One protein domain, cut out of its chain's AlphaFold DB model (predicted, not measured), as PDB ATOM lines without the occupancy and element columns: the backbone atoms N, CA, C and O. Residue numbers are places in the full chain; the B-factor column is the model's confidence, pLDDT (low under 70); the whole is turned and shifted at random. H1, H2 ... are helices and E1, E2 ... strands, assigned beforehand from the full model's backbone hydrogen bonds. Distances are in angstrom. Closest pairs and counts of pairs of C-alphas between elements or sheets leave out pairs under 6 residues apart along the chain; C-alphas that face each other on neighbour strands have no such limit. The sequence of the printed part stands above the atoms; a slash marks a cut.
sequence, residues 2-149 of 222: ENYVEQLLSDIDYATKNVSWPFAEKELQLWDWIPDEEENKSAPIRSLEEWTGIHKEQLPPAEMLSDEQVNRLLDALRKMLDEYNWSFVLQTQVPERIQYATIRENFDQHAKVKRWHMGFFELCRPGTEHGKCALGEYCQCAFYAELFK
ATOM      1  N   GLU A   2     198.908 279.208 351.551       90.19
ATOM      2  CA  GLU A   2     199.352 277.940 350.931       90.19
ATOM      3  C   GLU A   2     200.430 278.119 349.849       90.19
ATOM      4  O   GLU A   2     201.520 277.592 349.999       90.19
ATOM      5  N   ASN A   3     200.200 278.979 348.849       92.69
ATOM      6  CA  ASN A   3     201.192 279.230 347.790       92.69
ATOM      7  C   ASN A   3     202.552 279.727 348.323       92.69
ATOM      8  O   ASN A   3     203.586 279.489 347.712       92.69
ATOM      9  N   TYR A   4     202.550 280.451 349.447       94.50
ATOM     10  CA  TYR A   4     203.787 280.909 350.082       94.50
ATOM     11  C   TYR A   4     204.514 279.749 350.764       94.50
ATOM     12  O   TYR A   4     205.725 279.626 350.636       94.50
ATOM     13  N   VAL A   5     203.769 278.875 351.447       93.31
ATOM     14  CA  VAL A   5     204.312 277.655 352.055       93.31
ATOM     15  C   VAL A   5     204.877 276.724 350.982       93.31
ATOM     16  O   VAL A   5     205.955 276.179 351.174       93.31
ATOM     17  N   GLU A   6     204.208 276.572 349.838       95.44
ATOM     18  CA  GLU A   6     204.723 275.781 348.711       95.44
ATOM     19  C   GLU A   6     206.027 276.350 348.147       95.44
ATOM     20  O   GLU A   6     206.969 275.592 347.914       95.44
ATOM     21  N   GLN A   7     206.109 277.674 347.980       95.50
ATOM     22  CA  GLN A   7     207.346 278.329 347.560       95.50
ATOM     23  C   GLN A   7     208.464 278.095 348.582       95.50
ATOM     24  O   GLN A   7     209.545 277.657 348.209       95.50
ATOM     25  N   LEU A   8     208.184 278.304 349.870       95.50
ATOM     26  CA  LEU A   8     209.155 278.095 350.943       95.50
ATOM     27  C   LEU A   8     209.633 276.637 351.009       95.50
ATOM     28  O   LEU A   8     210.817 276.384 351.188       95.50
ATOM     29  N   LEU A   9     208.736 275.666 350.823       96.00
ATOM     30  CA  LEU A   9     209.100 274.250 350.739       96.00
ATOM     31  C   LEU A   9     210.004 273.964 349.536       96.00
ATOM     32  O   LEU A   9     210.933 273.171 349.657       96.00
ATOM     33  N   SER A  10     209.754 274.609 348.393       95.94
ATOM     34  CA  SER A  10     210.630 274.513 347.222       95.94
ATOM     35  C   SER A  10     212.006 275.123 347.490       95.94
ATOM     36  O   SER A  10     213.009 274.569 347.046       95.94
ATOM     37  N   ASP A  11     212.065 276.240 348.214       95.25
ATOM     38  CA  ASP A  11     213.321 276.899 348.571       95.25
ATOM     39  C   ASP A  11     214.128 276.033 349.562       95.25
ATOM     40  O   ASP A  11     215.326 275.824 349.368       95.25
ATOM     41  N   ILE A  12     213.463 275.429 350.559       95.19
ATOM     42  CA  ILE A  12     214.069 274.465 351.496       95.19
ATOM     43  C   ILE A  12     214.576 273.219 350.756       95.19
ATOM     44  O   ILE A  12     215.694 272.766 351.001       95.19
ATOM     45  N   ASP A  13     213.791 272.659 349.833       95.38
ATOM     46  CA  ASP A  13     214.200 271.500 349.027       95.38
ATOM     47  C   ASP A  13     215.399 271.833 348.126       95.38
ATOM     48  O   ASP A  13     216.324 271.027 347.993       95.38
ATOM     49  N   TYR A  14     215.435 273.042 347.560       94.06
ATOM     50  CA  TYR A  14     216.579 273.521 346.794       94.06
ATOM     51  C   TYR A  14     217.836 273.636 347.665       94.06
ATOM     52  O   TYR A  14     218.888 273.139 347.255       94.06
ATOM     53  N   ALA A  15     217.732 274.231 348.857       92.12
ATOM     54  CA  ALA A  15     218.841 274.334 349.807       92.12
ATOM     55  C   ALA A  15     219.341 272.945 350.241       92.12
ATOM     56  O   ALA A  15     220.541 272.688 350.237       92.12
ATOM     57  N   THR A  16     218.417 272.017 350.505       91.56
ATOM     58  CA  THR A  16     218.726 270.628 350.881       91.56
ATOM     59  C   THR A  16     219.454 269.885 349.759       91.56
ATOM     60  O   THR A  16     220.398 269.154 350.006       91.56
ATOM     61  N   LYS A  17     219.071 270.059 348.491       89.50
ATOM     62  CA  LYS A  17     219.734 269.356 347.374       89.50
ATOM     63  C   LYS A  17     221.065 269.982 346.962       89.50
ATOM     64  O   LYS A  17     221.914 269.291 346.399       89.50
ATOM     65  N   ASN A  18     221.235 271.278 347.207       87.00
ATOM     66  CA  ASN A  18     222.400 272.056 346.788       87.00
ATOM     67  C   ASN A  18     223.245 272.491 347.986       87.00
ATOM     68  O   ASN A  18     223.669 273.646 348.060       87.00
ATOM     69  N   VAL A  19     223.504 271.566 348.912       82.50
ATOM     70  CA  VAL A  19     224.307 271.866 350.098       82.50
ATOM     71  C   VAL A  19     225.688 272.359 349.692       82.50
ATOM     72  O   VAL A  19     226.466 271.665 349.029       82.50
ATOM     73  N   SER A  20     225.992 273.583 350.119       73.31
ATOM     74  CA  SER A  20     227.311 274.185 349.977       73.31
ATOM     75  C   SER A  20     228.231 273.598 351.040       73.31
ATOM     76  O   SER A  20     228.535 274.232 352.046       73.31
ATOM     77  N   TRP A  21     228.654 272.353 350.842       72.19
ATOM     78  CA  TRP A  21     229.663 271.767 351.708       72.19
ATOM     79  C   TRP A  21     230.967 272.561 351.546       72.19
ATOM     80  O   TRP A  21     231.430 272.762 350.421       72.19
ATOM     81  N   PRO A  22     231.596 273.002 352.646       67.88
ATOM     82  CA  PRO A  22     232.893 273.673 352.591       67.88
ATOM     83  C   PRO A  22     234.041 272.717 352.229       67.88
ATOM     84  O   PRO A  22     235.183 273.148 352.074       67.88
ATOM     85  N   PHE A  23     233.752 271.422 352.106       70.94
ATOM     86  CA  PHE A  23     234.715 270.373 351.813       70.94
ATOM     87  C   PHE A  23     234.677 270.047 350.316       70.94
ATOM     88  O   PHE A  23     233.615 269.801 349.750       70.94
ATOM     89  N   ALA A  24     235.845 270.048 349.670       56.19
ATOM     90  CA  ALA A  24     235.963 269.807 348.231       56.19
ATOM     91  C   ALA A  24     235.622 268.359 347.821       56.19
ATOM     92  O   ALA A  24     235.282 268.109 346.666       56.19
ATOM     93  N   GLU A  25     235.694 267.412 348.762       62.28
ATOM     94  CA  GLU A  25     235.516 265.979 348.528       62.28
ATOM     95  C   GLU A  25     234.354 265.433 349.362       62.28
ATOM     96  O   GLU A  25     234.318 265.600 350.581       62.28
ATOM     97  N   LYS A  26     233.409 264.754 348.699       59.69
ATOM     98  CA  LYS A  26     232.280 264.080 349.364       59.69
ATOM     99  C   LYS A  26     232.682 262.771 350.045       59.69
ATOM    100  O   LYS A  26     231.984 262.318 350.945       59.69
ATOM    101  N   GLU A  27     233.773 262.145 349.608       66.75
ATOM    102  CA  GLU A  27     234.237 260.887 350.187       66.75
ATOM    103  C   GLU A  27     235.057 261.149 351.452       66.75
ATOM    104  O   GLU A  27     235.935 262.012 351.496       66.75
ATOM    105  N   LEU A  28     234.732 260.414 352.512       69.81
ATOM    106  CA  LEU A  28     235.437 260.463 353.785       69.81
ATOM    107  C   LEU A  28     236.580 259.448 353.753       69.81
ATOM    108  O   LEU A  28     236.348 258.241 353.702       69.81
ATOM    109  N   GLN A  29     237.816 259.935 353.792       75.19
ATOM    110  CA  GLN A  29     238.997 259.091 353.937       75.19
ATOM    111  C   GLN A  29     239.280 258.900 355.425       75.19
ATOM    112  O   GLN A  29     239.649 259.853 356.098       75.19
ATOM    113  N   LEU A  30     239.111 257.682 355.950       74.81
ATOM    114  CA  LEU A  30     239.280 257.363 357.382       74.81
ATOM    115  C   LEU A  30     240.603 257.870 357.990       74.81
ATOM    116  O   LEU A  30     240.666 258.134 359.186       74.81
ATOM    117  N   TRP A  31     241.647 258.010 357.174       76.19
ATOM    118  CA  TRP A  31     242.969 258.505 357.573       76.19
ATOM    119  C   TRP A  31     242.991 260.008 357.897       76.19
ATOM    120  O   TRP A  31     243.885 260.448 358.611       76.19
ATOM    121  N   ASP A  32     242.007 260.768 357.406       81.88
ATOM    122  CA  ASP A  32     241.832 262.208 357.640       81.88
ATOM    123  C   ASP A  32     240.878 262.492 358.816       81.88
ATOM    124  O   ASP A  32     240.417 263.626 358.994       81.88
ATOM    125  N   TRP A  33     240.527 261.462 359.595       86.31
ATOM    126  CA  TRP A  33     239.723 261.631 360.799       86.31
ATOM    127  C   TRP A  33     240.484 262.485 361.816       86.31
ATOM    128  O   TRP A  33     241.641 262.215 362.138       86.31
ATOM    129  N   ILE A  34     239.806 263.501 362.340       87.69
ATOM    130  CA  ILE A  34     240.318 264.389 363.384       87.69
ATOM    131  C   ILE A  34     239.396 264.316 364.601       87.69
ATOM    132  O   ILE A  34     238.205 264.101 364.404       87.69
ATOM    133  N   PRO A  35     239.883 264.515 365.837       89.00
ATOM    134  CA  PRO A  35     239.030 264.598 367.024       89.00
ATOM    135  C   PRO A  35     238.015 265.754 366.960       89.00
ATOM    136  O   PRO A  35     238.295 266.802 366.370       89.00
ATOM    137  N   ASP A  36     236.866 265.618 367.639       87.38
ATOM    138  CA  ASP A  36     235.806 266.646 367.644       87.38
ATOM    139  C   ASP A  36     236.307 268.019 368.119       87.38
ATOM    140  O   ASP A  36     235.914 269.054 367.586       87.38
ATOM    141  N   GLU A  37     237.217 268.065 369.094       88.50
ATOM    142  CA  GLU A  37     237.796 269.323 369.575       88.50
ATOM    143  C   GLU A  37     238.582 270.078 368.493       88.50
ATOM    144  O   GLU A  37     238.533 271.310 368.428       88.50
ATOM    145  N   GLU A  38     239.310 269.357 367.640       87.50
ATOM    146  CA  GLU A  38     240.084 269.938 366.540       87.50
ATOM    147  C   GLU A  38     239.168 270.366 365.392       87.50
ATOM    148  O   GLU A  38     239.329 271.452 364.819       87.50
ATOM    149  N   GLU A  39     238.142 269.565 365.106       86.88
ATOM    150  CA  GLU A  39     237.124 269.909 364.121       86.88
ATOM    151  C   GLU A  39     236.328 271.146 364.550       86.88
ATOM    152  O   GLU A  39     236.139 272.071 363.766       86.88
ATOM    153  N   ASN A  40     235.946 271.244 365.823       86.31
ATOM    154  CA  ASN A  40     235.258 272.413 366.370       86.31
ATOM    155  C   ASN A  40     236.050 273.717 366.199       86.31
ATOM    156  O   ASN A  40     235.438 274.787 366.095       86.31
ATOM    157  N   LYS A  41     237.388 273.656 366.201       87.25
ATOM    158  CA  LYS A  41     238.264 274.828 366.027       87.25
ATOM    159  C   LYS A  41     238.429 275.227 364.563       87.25
ATOM    160  O   LYS A  41     238.577 276.411 364.278       87.25
ATOM    161  N   SER A  42     238.425 274.253 363.657       85.50
ATOM    162  CA  SER A  42     238.724 274.449 362.234       85.50
ATOM    163  C   SER A  42     237.484 274.542 361.337       85.50
ATOM    164  O   SER A  42     237.572 275.097 360.241       85.50
ATOM    165  N   ALA A  43     236.330 274.043 361.790       86.94
ATOM    166  CA  ALA A  43     235.091 274.043 361.024       86.94
ATOM    167  C   ALA A  43     234.622 275.475 360.702       86.94
ATOM    168  O   ALA A  43     234.633 276.351 361.577       86.94
ATOM    169  N   PRO A  44     234.172 275.730 359.462       87.12
ATOM    170  CA  PRO A  44     233.716 277.049 359.061       87.12
ATOM    171  C   PRO A  44     232.438 277.427 359.802       87.12
ATOM    172  O   PRO A  44     231.490 276.646 359.906       87.12
ATOM    173  N   ILE A  45     232.422 278.666 360.281       89.94
ATOM    174  CA  ILE A  45     231.306 279.258 361.008       89.94
ATOM    175  C   ILE A  45     230.618 280.248 360.073       89.94
ATOM    176  O   ILE A  45     231.260 281.177 359.583       89.94
ATOM    177  N   ARG A  46     229.325 280.043 359.834       89.94
ATOM    178  CA  ARG A  46     228.430 280.988 359.151       89.94
ATOM    179  C   ARG A  46     227.061 280.921 359.810       89.94
ATOM    180  O   ARG A  46     226.795 279.972 360.552       89.94
ATOM    181  N   SER A  47     226.198 281.901 359.579       92.12
ATOM    182  CA  SER A  47     224.810 281.758 360.030       92.12
ATOM    183  C   SER A  47     224.104 280.657 359.230       92.12
ATOM    184  O   SER A  47     224.462 280.374 358.083       92.12
ATOM    185  N   LEU A  48     223.088 280.019 359.812       90.88
ATOM    186  CA  LEU A  48     222.230 279.098 359.052       90.88
ATOM    187  C   LEU A  48     221.590 279.779 357.839       90.88
ATOM    188  O   LEU A  48     221.430 279.151 356.792       90.88
ATOM    189  N   GLU A  49     221.277 281.068 357.958       93.50
ATOM    190  CA  GLU A  49     220.732 281.855 356.856       93.50
ATOM    191  C   GLU A  49     221.723 281.975 355.695       93.50
ATOM    192  O   GLU A  49     221.342 281.830 354.538       93.50
ATOM    193  N   GLU A  50     223.013 282.163 355.979       91.88
ATOM    194  CA  GLU A  50     224.066 282.197 354.958       91.88
ATOM    195  C   GLU A  50     224.307 280.823 354.324       91.88
ATOM    196  O   GLU A  50     224.614 280.735 353.134       91.88
ATOM    197  N   TRP A  51     224.180 279.746 355.102       90.25
ATOM    198  CA  TRP A  51     224.348 278.382 354.603       90.25
ATOM    199  C   TRP A  51     223.214 277.937 353.682       90.25
ATOM    200  O   TRP A  51     223.466 277.230 352.703       90.25
ATOM    201  N   THR A  52     221.983 278.314 354.015       91.06
ATOM    202  CA  THR A  52     220.762 277.843 353.341       91.06
ATOM    203  C   THR A  52     220.205 278.853 352.341       91.06
ATOM    204  O   THR A  52     219.463 278.478 351.439       91.06
ATOM    205  N   GLY A  53     220.556 280.134 352.481       92.62
ATOM    206  CA  GLY A  53     219.943 281.240 351.746       92.62
ATOM    207  C   GLY A  53     218.529 281.591 352.220       92.62
ATOM    208  O   GLY A  53     217.856 282.379 351.558       92.62
ATOM    209  N   ILE A  54     218.067 281.002 353.328       94.00
ATOM    210  CA  ILE A  54     216.734 281.219 353.897       94.00
ATOM    211  C   ILE A  54     216.879 282.078 355.147       94.00
ATOM    212  O   ILE A  54     217.616 281.738 356.062       94.00
ATOM    213  N   HIS A  55     216.145 283.177 355.219       94.62
ATOM    214  CA  HIS A  55     216.114 284.037 356.392       94.62
ATOM    215  C   HIS A  55     215.014 283.611 357.366       94.62
ATOM    216  O   HIS A  55     213.923 283.198 356.964       94.62
ATOM    217  N   LYS A  56     215.247 283.813 358.663       94.25
ATOM    218  CA  LYS A  56     214.274 283.627 359.746       94.25
ATOM    219  C   LYS A  56     212.959 284.355 359.467       94.25
ATOM    220  O   LYS A  56     211.889 283.846 359.788       94.25
ATOM    221  N   GLU A  57     213.024 285.534 358.852       93.56
ATOM    222  CA  GLU A  57     211.851 286.338 358.486       93.56
ATOM    223  C   GLU A  57     210.976 285.678 357.409       93.56
ATOM    224  O   GLU A  57     209.774 285.936 357.353       93.56
ATOM    225  N   GLN A  58     211.558 284.804 356.579       94.12
ATOM    226  CA  GLN A  58     210.824 284.023 355.580       94.12
ATOM    227  C   GLN A  58     210.098 282.823 356.204       94.12
ATOM    228  O   GLN A  58     209.210 282.245 355.584       94.12
ATOM    229  N   LEU A  59     210.439 282.441 357.438       95.12
ATOM    230  CA  LEU A  59     209.712 281.418 358.176       95.12
ATOM    231  C   LEU A  59     208.487 282.062 358.853       95.12
ATOM    232  O   LEU A  59     208.640 282.880 359.772       95.12
ATOM    233  N   PRO A  60     207.255 281.725 358.428       94.50
ATOM    234  CA  PRO A  60     206.056 282.335 358.987       94.50
ATOM    235  C   PRO A  60     205.877 281.968 360.472       94.50
ATOM    236  O   PRO A  60     206.243 280.873 360.892       94.50
ATOM    237  N   PRO A  61     205.301 282.854 361.302       94.56
ATOM    238  CA  PRO A  61     204.930 282.512 362.671       94.56
ATOM    239  C   PRO A  61     204.004 281.294 362.713       94.56
ATOM    240  O   PRO A  61     203.138 281.131 361.845       94.56
ATOM    241  N   ALA A  62     204.163 280.452 363.735       93.44
ATOM    242  CA  ALA A  62     203.407 279.211 363.851       93.44
ATOM    243  C   ALA A  62     201.892 279.477 363.847       93.44
ATOM    244  O   ALA A  62     201.141 278.749 363.209       93.44
ATOM    245  N   GLU A  63     201.435 280.551 364.489       93.31
ATOM    246  CA  GLU A  63     200.023 280.936 364.620       93.31
ATOM    247  C   GLU A  63     199.335 281.194 363.271       93.31
ATOM    248  O   GLU A  63     198.112 281.105 363.175       93.31
ATOM    249  N   MET A  64     200.106 281.501 362.223       92.88
ATOM    250  CA  MET A  64     199.593 281.755 360.873       92.88
ATOM    251  C   MET A  64     199.444 280.482 360.029       92.88
ATOM    252  O   MET A  64     198.945 280.552 358.903       92.88
ATOM    253  N   LEU A  65     199.892 279.337 360.547       94.62
ATOM    254  CA  LEU A  65     199.934 278.061 359.848       94.62
ATOM    255  C   LEU A  65     198.911 277.072 360.417       94.62
ATOM    256  O   LEU A  65     198.741 276.935 361.634       94.62
ATOM    257  N   SER A  66     198.281 276.320 359.518       95.94
ATOM    258  CA  SER A  66     197.536 275.106 359.871       95.94
ATOM    259  C   SER A  66     198.481 274.007 360.364       95.94
ATOM    260  O   SER A  66     199.673 274.031 360.060       95.94
ATOM    261  N   ASP A  67     197.959 273.031 361.109       95.31
ATOM    262  CA  ASP A  67     198.779 271.932 361.638       95.31
ATOM    263  C   ASP A  67     199.482 271.145 360.521       95.31
ATOM    264  O   ASP A  67     200.667 270.861 360.641       95.31
ATOM    265  N   GLU A  68     198.797 270.900 359.397       95.31
ATOM    266  CA  GLU A  68     199.366 270.215 358.225       95.31
ATOM    267  C   GLU A  68     200.515 271.005 357.576       95.31
ATOM    268  O   GLU A  68     201.530 270.441 357.170       95.31
ATOM    269  N   GLN A  69     200.393 272.334 357.494       95.00
ATOM    270  CA  GLN A  69     201.481 273.179 356.994       95.00
ATOM    271  C   GLN A  69     202.675 273.175 357.952       95.00
ATOM    272  O   GLN A  69     203.819 273.151 357.497       95.00
ATOM    273  N   VAL A  70     202.418 273.189 359.265       96.75
ATOM    274  CA  VAL A  70     203.465 273.135 360.291       96.75
ATOM    275  C   VAL A  70     204.270 271.854 360.160       96.75
ATOM    276  O   VAL A  70     205.491 271.948 360.066       96.75
ATOM    277  N   ASN A  71     203.640 270.676 360.128       96.94
ATOM    278  CA  ASN A  71     204.430 269.446 360.058       96.94
ATOM    279  C   ASN A  71     205.047 269.193 358.675       96.94
ATOM    280  O   ASN A  71     206.188 268.739 358.632       96.94
ATOM    281  N   ARG A  72     204.454 269.663 357.563       96.88
ATOM    282  CA  ARG A  72     205.163 269.714 356.262       96.88
ATOM    283  C   ARG A  72     206.446 270.551 356.322       96.88
ATOM    284  O   ARG A  72     207.485 270.110 355.831       96.88
ATOM    285  N   LEU A  73     206.383 271.750 356.904       96.69
ATOM    286  CA  LEU A  73     207.551 272.627 357.046       96.69
ATOM    287  C   LEU A  73     208.572 272.056 358.030       96.69
ATOM    288  O   LEU A  73     209.764 272.073 357.742       96.69
ATOM    289  N   LEU A  74     208.121 271.529 359.167       96.44
ATOM    290  CA  LEU A  74     208.985 270.912 360.171       96.44
ATOM    291  C   LEU A  74     209.761 269.726 359.590       96.44
ATOM    292  O   LEU A  74     210.969 269.635 359.792       96.44
ATOM    293  N   ASP A  75     209.095 268.852 358.836       96.75
ATOM    294  CA  ASP A  75     209.736 267.705 358.192       96.75
ATOM    295  C   ASP A  75     210.754 268.136 357.134       96.75
ATOM    296  O   ASP A  75     211.830 267.544 357.036       96.75
ATOM    297  N   ALA A  76     210.442 269.170 356.350       96.69
ATOM    298  CA  ALA A  76     211.372 269.722 355.370       96.69
ATOM    299  C   ALA A  76     212.600 270.349 356.048       96.69
ATOM    300  O   ALA A  76     213.727 270.082 355.642       96.69
ATOM    301  N   LEU A  77     212.395 271.121 357.120       96.44
ATOM    302  CA  LEU A  77     213.477 271.738 357.889       96.44
ATOM    303  C   LEU A  77     214.373 270.694 358.559       96.44
ATOM    304  O   LEU A  77     215.587 270.845 358.526       96.44
ATOM    305  N   ARG A  78     213.809 269.622 359.126       95.62
ATOM    306  CA  ARG A  78     214.601 268.529 359.716       95.62
ATOM    307  C   ARG A  78     215.483 267.845 358.680       95.62
ATOM    308  O   ARG A  78     216.677 267.724 358.903       95.62
ATOM    309  N   LYS A  79     214.914 267.487 357.522       95.25
ATOM    310  CA  LYS A  79     215.679 266.894 356.412       95.25
ATOM    311  C   LYS A  79     216.797 267.811 355.933       95.25
ATOM    312  O   LYS A  79     217.887 267.339 355.639       95.25
ATOM    313  N   MET A  80     216.521 269.112 355.855       94.69
ATOM    314  CA  MET A  80     217.532 270.100 355.509       94.69
ATOM    315  C   MET A  80     218.651 270.111 356.553       94.69
ATOM    316  O   MET A  80     219.808 269.978 356.183       94.69
ATOM    317  N   LEU A  81     218.330 270.225 357.844       93.38
ATOM    318  CA  LEU A  81     219.336 270.212 358.911       93.38
ATOM    319  C   LEU A  81     220.177 268.925 358.885       93.38
ATOM    320  O   LEU A  81     221.402 269.015 358.947       93.38
ATOM    321  N   ASP A  82     219.543 267.764 358.698       91.62
ATOM    322  CA  ASP A  82     220.227 266.471 358.597       91.62
ATOM    323  C   ASP A  82     221.245 266.450 357.443       91.62
ATOM    324  O   ASP A  82     222.361 265.958 357.611       91.62
ATOM    325  N   GLU A  83     220.909 267.034 356.288       91.12
ATOM    326  CA  GLU A  83     221.821 267.107 355.140       91.12
ATOM    327  C   GLU A  83     223.003 268.059 355.387       91.12
ATOM    328  O   GLU A  83     224.085 267.841 354.858       91.12
ATOM    329  N   TYR A  84     222.855 269.075 356.240       89.19
ATOM    330  CA  TYR A  84     223.984 269.889 356.717       89.19
ATOM    331  C   TYR A  84     224.719 269.247 357.916       89.19
ATOM    332  O   TYR A  84     225.569 269.891 358.537       89.19
ATOM    333  N   ASN A  85     224.425 267.977 358.229       89.88
ATOM    334  CA  ASN A  85     224.969 267.222 359.360       89.88
ATOM    335  C   ASN A  85     224.659 267.869 360.728       89.88
ATOM    336  O   ASN A  85     225.457 267.804 361.672       89.88
ATOM    337  N   TRP A  86     223.484 268.497 360.837       90.81
ATOM    338  CA  TRP A  86     222.937 269.029 362.080       90.81
ATOM    339  C   TRP A  86     221.721 268.250 362.532       90.81
ATOM    340  O   TRP A  86     220.687 268.235 361.873       90.81
ATOM    341  N   SER A  87     221.810 267.680 363.725       90.75
ATOM    342  CA  SER A  87     220.685 266.972 364.307       90.75
ATOM    343  C   SER A  87     219.844 267.889 365.183       90.75
ATOM    344  O   SER A  87     220.339 268.565 366.092       90.75
ATOM    345  N   PHE A  88     218.540 267.885 364.922       93.00
ATOM    346  CA  PHE A  88     217.534 268.468 365.797       93.00
ATOM    347  C   PHE A  88     217.022 267.387 366.755       93.00
ATOM    348  O   PHE A  88     216.160 266.580 366.402       93.00
ATOM    349  N   VAL A  89     217.562 267.361 367.976       89.75
ATOM    350  CA  VAL A  89     217.245 266.334 368.977       89.75
ATOM    351  C   VAL A  89     216.489 266.945 370.147       89.75
ATOM    352  O   VAL A  89     216.908 267.941 370.726       89.75
ATOM    353  N   LEU A  90     215.388 266.298 370.525       90.69
ATOM    354  CA  LEU A  90     214.628 266.592 371.733       90.69
ATOM    355  C   LEU A  90     214.573 265.331 372.596       90.69
ATOM    356  O   LEU A  90     214.219 264.259 372.115       90.69
ATOM    357  N   GLN A  91     214.905 265.466 373.878       87.56
ATOM    358  CA  GLN A  91     214.880 264.371 374.855       87.56
ATOM    359  C   GLN A  91     213.469 264.040 375.372       87.56
ATOM    360  O   GLN A  91     213.246 262.968 375.930       87.56
ATOM    361  N   THR A  92     212.508 264.944 375.182       87.94
ATOM    362  CA  THR A  92     211.106 264.787 375.594       87.94
ATOM    363  C   THR A  92     210.163 264.912 374.402       87.94
ATOM    364  O   THR A  92     210.511 265.476 373.364       87.94
ATOM    365  N   GLN A  93     208.939 264.399 374.546       90.06
ATOM    366  CA  GLN A  93     207.903 264.592 373.538       90.06
ATOM    367  C   GLN A  93     207.414 266.045 373.571       90.06
ATOM    368  O   GLN A  93     206.818 266.488 374.552       90.06
ATOM    369  N   VAL A  94     207.658 266.776 372.484       93.00
ATOM    370  CA  VAL A  94     207.258 268.181 372.324       93.00
ATOM    371  C   VAL A  94     206.249 268.289 371.176       93.00
ATOM    372  O   VAL A  94     206.458 267.659 370.138       93.00
ATOM    373  N   PRO A  95     205.167 269.075 371.297       95.56
ATOM    374  CA  PRO A  95     204.249 269.340 370.192       95.56
ATOM    375  C   PRO A  95     204.962 269.934 368.972       95.56
ATOM    376  O   PRO A  95     205.742 270.874 369.103       95.56
ATOM    377  N   GLU A  96     204.658 269.440 367.774       95.44
ATOM    378  CA  GLU A  96     205.317 269.839 366.515       95.44
ATOM    379  C   GLU A  96     205.278 271.348 366.260       95.44
ATOM    380  O   GLU A  96     206.256 271.934 365.804       95.44
ATOM    381  N   ARG A  97     204.182 272.006 366.640       95.25
ATOM    382  CA  ARG A  97     204.037 273.464 366.563       95.25
ATOM    383  C   ARG A  97     205.087 274.211 367.388       95.25
ATOM    384  O   ARG A  97     205.616 275.219 366.929       95.25
ATOM    385  N   ILE A  98     205.425 273.692 368.566       95.06
ATOM    386  CA  ILE A  98     206.466 274.250 369.440       95.06
ATOM    387  C   ILE A  98     207.852 273.921 368.886       95.06
ATOM    388  O   ILE A  98     208.744 274.766 368.922       95.06
ATOM    389  N   GLN A  99     208.033 272.731 368.311       95.50
ATOM    390  CA  GLN A  99     209.286 272.371 367.646       95.50
ATOM    391  C   GLN A  99     209.586 273.310 366.474       95.50
ATOM    392  O   GLN A  99     210.674 273.873 366.402       95.50
ATOM    393  N   TYR A 100     208.596 273.549 365.610       96.44
ATOM    394  CA  TYR A 100     208.702 274.500 364.507       96.44
ATOM    395  C   TYR A 100     209.013 275.917 365.005       96.44
ATOM    396  O   TYR A 100     209.946 276.550 364.514       96.44
ATOM    397  N   ALA A 101     208.284 276.396 366.019       95.06
ATOM    398  CA  ALA A 101     208.537 277.707 366.615       95.06
ATOM    399  C   ALA A 101     209.962 277.820 367.184       95.06
ATOM    400  O   ALA A 101     210.607 278.851 367.018       95.06
ATOM    401  N   THR A 102     210.476 276.747 367.792       94.44
ATOM    402  CA  THR A 102     211.835 276.693 368.350       94.44
ATOM    403  C   THR A 102     212.903 276.736 367.260       94.44
ATOM    404  O   THR A 102     213.877 277.476 367.403       94.44
ATOM    405  N   ILE A 103     212.719 275.994 366.162       95.19
ATOM    406  CA  ILE A 103     213.627 276.052 365.007       95.19
ATOM    407  C   ILE A 103     213.625 277.460 364.422       95.19
ATOM    408  O   ILE A 103     214.684 278.053 364.256       95.19
ATOM    409  N   ARG A 104     212.439 278.024 364.172       94.94
ATOM    410  CA  ARG A 104     212.290 279.382 363.645       94.94
ATOM    411  C   ARG A 104     212.973 280.417 364.538       94.94
ATOM    412  O   ARG A 104     213.662 281.299 364.037       94.94
ATOM    413  N   GLU A 105     212.778 280.344 365.853       93.19
ATOM    414  CA  GLU A 105     213.313 281.353 366.767       93.19
ATOM    415  C   GLU A 105     214.842 281.340 366.830       93.19
ATOM    416  O   GLU A 105     215.449 282.400 366.974       93.19
ATOM    417  N   ASN A 106     215.462 280.173 366.657       93.44
ATOM    418  CA  ASN A 106     216.915 280.007 366.654       93.44
ATOM    419  C   ASN A 106     217.506 279.865 365.241       93.44
ATOM    420  O   ASN A 106     218.648 279.439 365.097       93.44
ATOM    421  N   PHE A 107     216.752 280.187 364.186       94.12
ATOM    422  CA  PHE A 107     217.202 279.975 362.808       94.12
ATOM    423  C   PHE A 107     218.331 280.927 362.381       94.12
ATOM    424  O   PHE A 107     219.044 280.661 361.430       94.12
ATOM    425  N   ASP A 108     218.532 282.024 363.100       93.00
ATOM    426  CA  ASP A 108     219.618 282.995 362.933       93.00
ATOM    427  C   ASP A 108     220.912 282.594 363.673       93.00
ATOM    428  O   ASP A 108     221.856 283.383 363.749       93.00
ATOM    429  N   GLN A 109     220.976 281.388 364.249       92.38
ATOM    430  CA  GLN A 109     222.165 280.929 364.967       92.38
ATOM    431  C   GLN A 109     223.378 280.757 364.040       92.38
ATOM    432  O   GLN A 109     223.261 280.459 362.845       92.38
ATOM    433  N   HIS A 110     224.567 280.919 364.622       91.62
ATOM    434  CA  HIS A 110     225.815 280.566 363.958       91.62
ATOM    435  C   HIS A 110     225.981 279.058 364.004       91.62
ATOM    436  O   HIS A 110     225.948 278.464 365.078       91.62
ATOM    437  N   ALA A 111     226.196 278.449 362.848       87.19
ATOM    438  CA  ALA A 111     226.236 277.011 362.727       87.19
ATOM    439  C   ALA A 111     227.540 276.562 362.062       87.19
ATOM    440  O   ALA A 111     227.999 277.114 361.053       87.19
ATOM    441  N   LYS A 112     228.157 275.552 362.679       89.00
ATOM    442  CA  LYS A 112     229.397 274.927 362.216       89.00
ATOM    443  C   LYS A 112     229.061 273.672 361.436       89.00
ATOM    444  O   LYS A 112     228.574 272.710 362.028       89.00
ATOM    445  N   VAL A 113     229.326 273.674 360.134       87.50
ATOM    446  CA  VAL A 113     229.188 272.461 359.318       87.50
ATOM    447  C   VAL A 113     230.446 271.631 359.525       87.50
ATOM    448  O   VAL A 113     231.541 272.042 359.133       87.50
ATOM    449  N   LYS A 114     230.287 270.486 360.183       87.56
ATOM    450  CA  LYS A 114     231.358 269.534 360.477       87.56
ATOM    451  C   LYS A 114     231.349 268.394 359.462       87.56
ATOM    452  O   LYS A 114     230.290 268.003 358.971       87.56
ATOM    453  N   ARG A 115     232.531 267.872 359.151       84.12
ATOM    454  CA  ARG A 115     232.748 266.765 358.213       84.12
ATOM    455  C   ARG A 115     232.631 265.407 358.899       84.12
ATOM    456  O   ARG A 115     232.062 264.493 358.315       84.12
ATOM    457  N   TRP A 116     233.194 265.273 360.097       83.31
ATOM    458  CA  TRP A 116     233.359 263.994 360.789       83.31
ATOM    459  C   TRP A 116     232.355 263.792 361.914       83.31
ATOM    460  O   TRP A 116     231.826 262.692 362.072       83.31
ATOM    461  N   HIS A 117     232.080 264.842 362.683       88.25
ATOM    462  CA  HIS A 117     231.157 264.785 363.810       88.25
ATOM    463  C   HIS A 117     229.829 265.434 363.467       88.25
ATOM    464  O   HIS A 117     229.756 266.389 362.703       88.25
ATOM    465  N   MET A 118     228.766 264.924 364.073       87.56
ATOM    466  CA  MET A 118     227.448 265.534 363.983       87.56
ATOM    467  C   MET A 118     227.433 266.833 364.790       87.56
ATOM    468  O   MET A 118     227.904 266.875 365.930       87.56
ATOM    469  N   GLY A 119     226.904 267.903 364.207       88.25
ATOM    470  CA  GLY A 119     226.563 269.091 364.976       88.25
ATOM    471  C   GLY A 119     225.150 268.974 365.547       88.25
ATOM    472  O   GLY A 119     224.309 268.244 365.026       88.25
ATOM    473  N   PHE A 120     224.872 269.714 366.613       91.12
ATOM    474  CA  PHE A 120     223.537 269.787 367.201       91.12
ATOM    475  C   PHE A 120     222.951 271.170 366.961       91.12
ATOM    476  O   PHE A 120     223.647 272.172 367.112       91.12
ATOM    477  N   PHE A 121     221.673 271.216 366.594       92.38
ATOM    478  CA  PHE A 121     220.947 272.473 366.479       92.38
ATOM    479  C   PHE A 121     220.677 273.041 367.876       92.38
ATOM    480  O   PHE A 121     220.067 272.375 368.718       92.38
ATOM    481  N   GLU A 122     221.099 274.278 368.131       90.19
ATOM    482  CA  GLU A 122     220.909 274.907 369.435       90.19
ATOM    483  C   GLU A 122     219.445 275.329 369.617       90.19
ATOM    484  O   GLU A 122     218.898 276.147 368.873       90.19
ATOM    485  N   LEU A 123     218.789 274.752 370.625       89.69
ATOM    486  CA  LEU A 123     217.380 275.015 370.946       89.69
ATOM    487  C   LEU A 123     217.195 276.207 371.891       89.69
ATOM    488  O   LEU A 123     216.108 276.782 371.982       89.69
ATOM    489  N   CYS A 124     218.245 276.544 372.637       87.38
ATOM    490  CA  CYS A 124     218.232 277.567 373.665       87.38
ATOM    491  C   CYS A 124     219.425 278.494 373.472       87.38
ATOM    492  O   CYS A 124     220.562 278.033 373.413       87.38
ATOM    493  N   ARG A 125     219.171 279.804 373.425       83.75
ATOM    494  CA  ARG A 125     220.244 280.789 373.293       83.75
ATOM    495  C   ARG A 125     221.016 280.933 374.606       83.75
ATOM    496  O   ARG A 125     220.386 280.914 375.673       83.75
ATOM    497  N   PRO A 126     222.336 281.175 374.545       81.44
ATOM    498  CA  PRO A 126     223.121 281.547 375.715       81.44
ATOM    499  C   PRO A 126     222.487 282.727 376.470       81.44
ATOM    500  O   PRO A 126     222.045 283.699 375.859       81.44
ATOM    501  N   GLY A 127     222.427 282.636 377.800       81.44
ATOM    502  CA  GLY A 127     221.841 283.670 378.665       81.44
ATOM    503  C   GLY A 127     220.312 283.639 378.796       81.44
ATOM    504  O   GLY A 127     219.752 284.472 379.502       81.44
ATOM    505  N   THR A 128     219.626 282.684 378.160       84.75
ATOM    506  CA  THR A 128     218.182 282.486 378.361       84.75
ATOM    507  C   THR A 128     217.927 281.773 379.688       84.75
ATOM    508  O   THR A 128     218.483 280.705 379.936       84.75
ATOM    509  N   GLU A 129     217.066 282.336 380.534       84.94
ATOM    510  CA  GLU A 129     216.658 281.683 381.783       84.94
ATOM    511  C   GLU A 129     215.857 280.394 381.519       84.94
ATOM    512  O   GLU A 129     215.097 280.289 380.548       84.94
ATOM    513  N   HIS A 130     215.982 279.418 382.422       84.75
ATOM    514  CA  HIS A 130     215.236 278.163 382.353       84.75
ATOM    515  C   HIS A 130     213.721 278.405 382.272       84.75
ATOM    516  O   HIS A 130     213.160 279.216 383.005       84.75
ATOM    517  N   GLY A 131     213.053 277.707 381.349       82.69
ATOM    518  CA  GLY A 131     211.609 277.837 381.119       82.69
ATOM    519  C   GLY A 131     211.187 279.067 380.306       82.69
ATOM    520  O   GLY A 131     210.028 279.149 379.911       82.69
ATOM    521  N   LYS A 132     212.102 280.004 380.007       85.94
ATOM    522  CA  LYS A 132     211.815 281.201 379.192       85.94
ATOM    523  C   LYS A 132     212.236 281.077 377.723       85.94
ATOM    524  O   LYS A 132     212.090 282.035 376.969       85.94
ATOM    525  N   CYS A 133     212.769 279.929 377.303       89.19
ATOM    526  CA  CYS A 133     213.098 279.686 375.896       89.19
ATOM    527  C   CYS A 133     211.844 279.360 375.063       89.19
ATOM    528  O   CYS A 133     210.760 279.160 375.606       89.19
ATOM    529  N   ALA A 134     211.998 279.254 373.739       88.38
ATOM    530  CA  ALA A 134     210.896 278.973 372.808       88.38
ATOM    531  C   ALA A 134     210.160 277.641 373.071       88.38
ATOM    532  O   ALA A 134     209.019 277.476 372.645       88.38
ATOM    533  N   LEU A 135     210.780 276.712 373.810       90.75
ATOM    534  CA  LEU A 135     210.137 275.471 374.251       90.75
ATOM    535  C   LEU A 135     209.107 275.694 375.375       90.75
ATOM    536  O   LEU A 135     208.253 274.834 375.584       90.75
ATOM    537  N   GLY A 136     209.176 276.816 376.102       87.81
ATOM    538  CA  GLY A 136     208.258 277.163 377.189       87.81
ATOM    539  C   GLY A 136     208.177 276.074 378.260       87.81
ATOM    540  O   GLY A 136     209.187 275.688 378.850       87.81
ATOM    541  N   GLU A 137     206.977 275.532 378.473       89.31
ATOM    542  CA  GLU A 137     206.716 274.433 379.418       89.31
ATOM    543  C   GLU A 137     207.460 273.134 379.061       89.31
ATOM    544  O   GLU A 137     207.710 272.301 379.929       89.31
ATOM    545  N   TYR A 138     207.871 272.973 377.800       91.25
ATOM    546  CA  TYR A 138     208.649 271.832 377.318       91.25
ATOM    547  C   TYR A 138     210.166 272.073 377.392       91.25
ATOM    548  O   TYR A 138     210.945 271.353 376.763       91.25
ATOM    549  N   CYS A 139     210.609 273.100 378.125       90.25
ATOM    550  CA  CYS A 139     212.023 273.409 378.301       90.25
ATOM    551  C   CYS A 139     212.763 272.249 378.989       90.25
ATOM    552  O   CYS A 139     212.617 272.009 380.187       90.25
ATOM    553  N   GLN A 140     213.622 271.567 378.230       87.81
ATOM    554  CA  GLN A 140     214.411 270.437 378.730       87.81
ATOM    555  C   GLN A 140     215.429 270.876 379.781       87.81
ATOM    556  O   GLN A 140     215.591 270.201 380.790       87.81
ATOM    557  N   CYS A 141     216.047 272.048 379.613       86.75
ATOM    558  CA  CYS A 141     216.972 272.591 380.606       86.75
ATOM    559  C   CYS A 141     216.293 272.797 381.968       86.75
ATOM    560  O   CYS A 141     216.880 272.463 382.987       86.75
ATOM    561  N   ALA A 142     215.051 273.300 381.986       86.88
ATOM    562  CA  ALA A 142     214.283 273.460 383.221       86.88
ATOM    563  C   ALA A 142     213.914 272.104 383.837       86.88
ATOM    564  O   ALA A 142     214.036 271.925 385.044       86.88
ATOM    565  N   PHE A 143     213.514 271.139 383.001       86.81
ATOM    566  CA  PHE A 143     213.221 269.777 383.442       86.81
ATOM    567  C   PHE A 143     214.431 269.122 384.118       86.81
ATOM    568  O   PHE A 143     214.299 268.597 385.218       86.81
ATOM    569  N   TYR A 144     215.610 269.176 383.493       84.75
ATOM    570  CA  TYR A 144     216.818 268.584 384.068       84.75
ATOM    571  C   TYR A 144     217.329 269.359 385.277       84.75
ATOM    572  O   TYR A 144     217.731 268.729 386.247       84.75
ATOM    573  N   ALA A 145     217.265 270.692 385.266       84.75
ATOM    574  CA  ALA A 145     217.625 271.489 386.435       84.75
ATOM    575  C   ALA A 145     216.779 271.106 387.659       84.75
ATOM    576  O   ALA A 145     217.326 270.974 388.747       84.75
ATOM    577  N   GLU A 146     215.476 270.867 387.485       84.75
ATOM    578  CA  GLU A 146     214.612 270.403 388.574       84.75
ATOM    579  C   GLU A 146     214.876 268.929 388.929       84.75
ATOM    580  O   GLU A 146     214.973 268.596 390.106       84.75
ATOM    581  N   LEU A 147     215.052 268.048 387.936       83.88
ATOM    582  CA  LEU A 147     215.332 266.622 388.155       83.88
ATOM    583  C   LEU A 147     216.631 266.398 388.941       83.88
ATOM    584  O   LEU A 147     216.706 265.495 389.771       83.88
ATOM    585  N   PHE A 148     217.650 267.208 388.659       80.44
ATOM    586  CA  PHE A 148     218.957 267.141 389.302       80.44
ATOM    587  C   PHE A 148     219.099 268.103 390.478       80.44
ATOM    588  O   PHE A 148     220.157 268.119 391.085       80.44
ATOM    589  N   LYS A 149     218.071 268.874 390.845       79.50
ATOM    590  CA  LYS A 149     218.150 269.882 391.914       79.50
ATOM    591  C   LYS A 149     218.590 269.312 393.262       79.50
ATOM    592  O   LYS A 149     219.348 269.955 393.977       79.50
TER     593      LYS A 149
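AT A GLANCE: This is residues 2 to 149 of the 222 residues of an uncharacterized protein of Bacteroidetes bacterium (UniProt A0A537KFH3). Two long helices, H1 and H4, pack side by side, with H5 set steeply on the other side of H4; next to them the small two-strand ladder of E1 and E2, with H3 running on from E1, makes a second part. H2 and H6 lie far out, apart from the other helices, and long stretches with no named element join the parts, among them residues 18 to 35, which swing wide from H1 to H2. The printed part has 148 residues with six named helices and two named strands in the order H1, H2, E1, H3, H4, H5, E2, H6; the sheet, in the order E1 - E2, is antiparallel. The class is mostly helix, though the named elements hold 69 residues, under half of those printed. The whole is compact, with a radius of gyration of the C-alphas of 16.5 A, and flat, spanning 48 by 46 by 23 A.

HOW THE PARTS SIT: H1, residues 2 to 17, touches H4, residues 67 to 83, at a shallow tilt of 13 degrees, the same way; the closest C-alphas, of Thr 16 and Met 80, are 4.8 A apart. With residues 12 to 16 alone, H1 only just touches H3, residues 48 to 52, with 3 pairs of C-alphas within 8 A, the closest those of Ala 15 and Thr 52 at 5.3 A. With residues 67 to 74 alone, H4 touches H5, residues 96 to 105, at a steep tilt of 56 degrees, the same way; the closest C-alphas, of Leu 74 and Tyr 100, are 5.6 A apart. H1 and H5 are apart. E1, residues 45 to 47, and E2, residues 110 to 112, are antiparallel neighbours at 137 degrees, with N 111 and O 46 at 2.8 A and N 46 and O 111 at 3.4 A, within hydrogen-bond range. Residues 86 to 87 pair with residues 119 to 120, parallel. H2, residues 36 to 42, and H6, residues 140 to 147, touch no helix. In the six helices every O i to N i+4 pair is within hydrogen-bond range.

IN THESE COORDINATES: H1 begins at C-alpha 2 (199.352, 277.940, 350.931) and is 22.4 A long. H2 is 9.9 A, E1 7.0 A and H3 6.0 A long. H4 is 24.4 A long from C-alpha 67 (198.779, 271.932, 361.638). H5 is 14.0 A, E2 6.9 A and H6 10.2 A long, H6 ending at C-alpha 147 (215.332, 266.622, 388.155).

THE WHOLE: The two C-alphas farthest apart, of Trp 31 and Met 64, are 49.3 A apart. The printed part has no cut. The links H1 to H2, H3 to H4, H4 to H5 and E2 to H6 are long. The mean pLDDT of the printed part is 89.0; residue 22 and residues 24 to 28 are under 70.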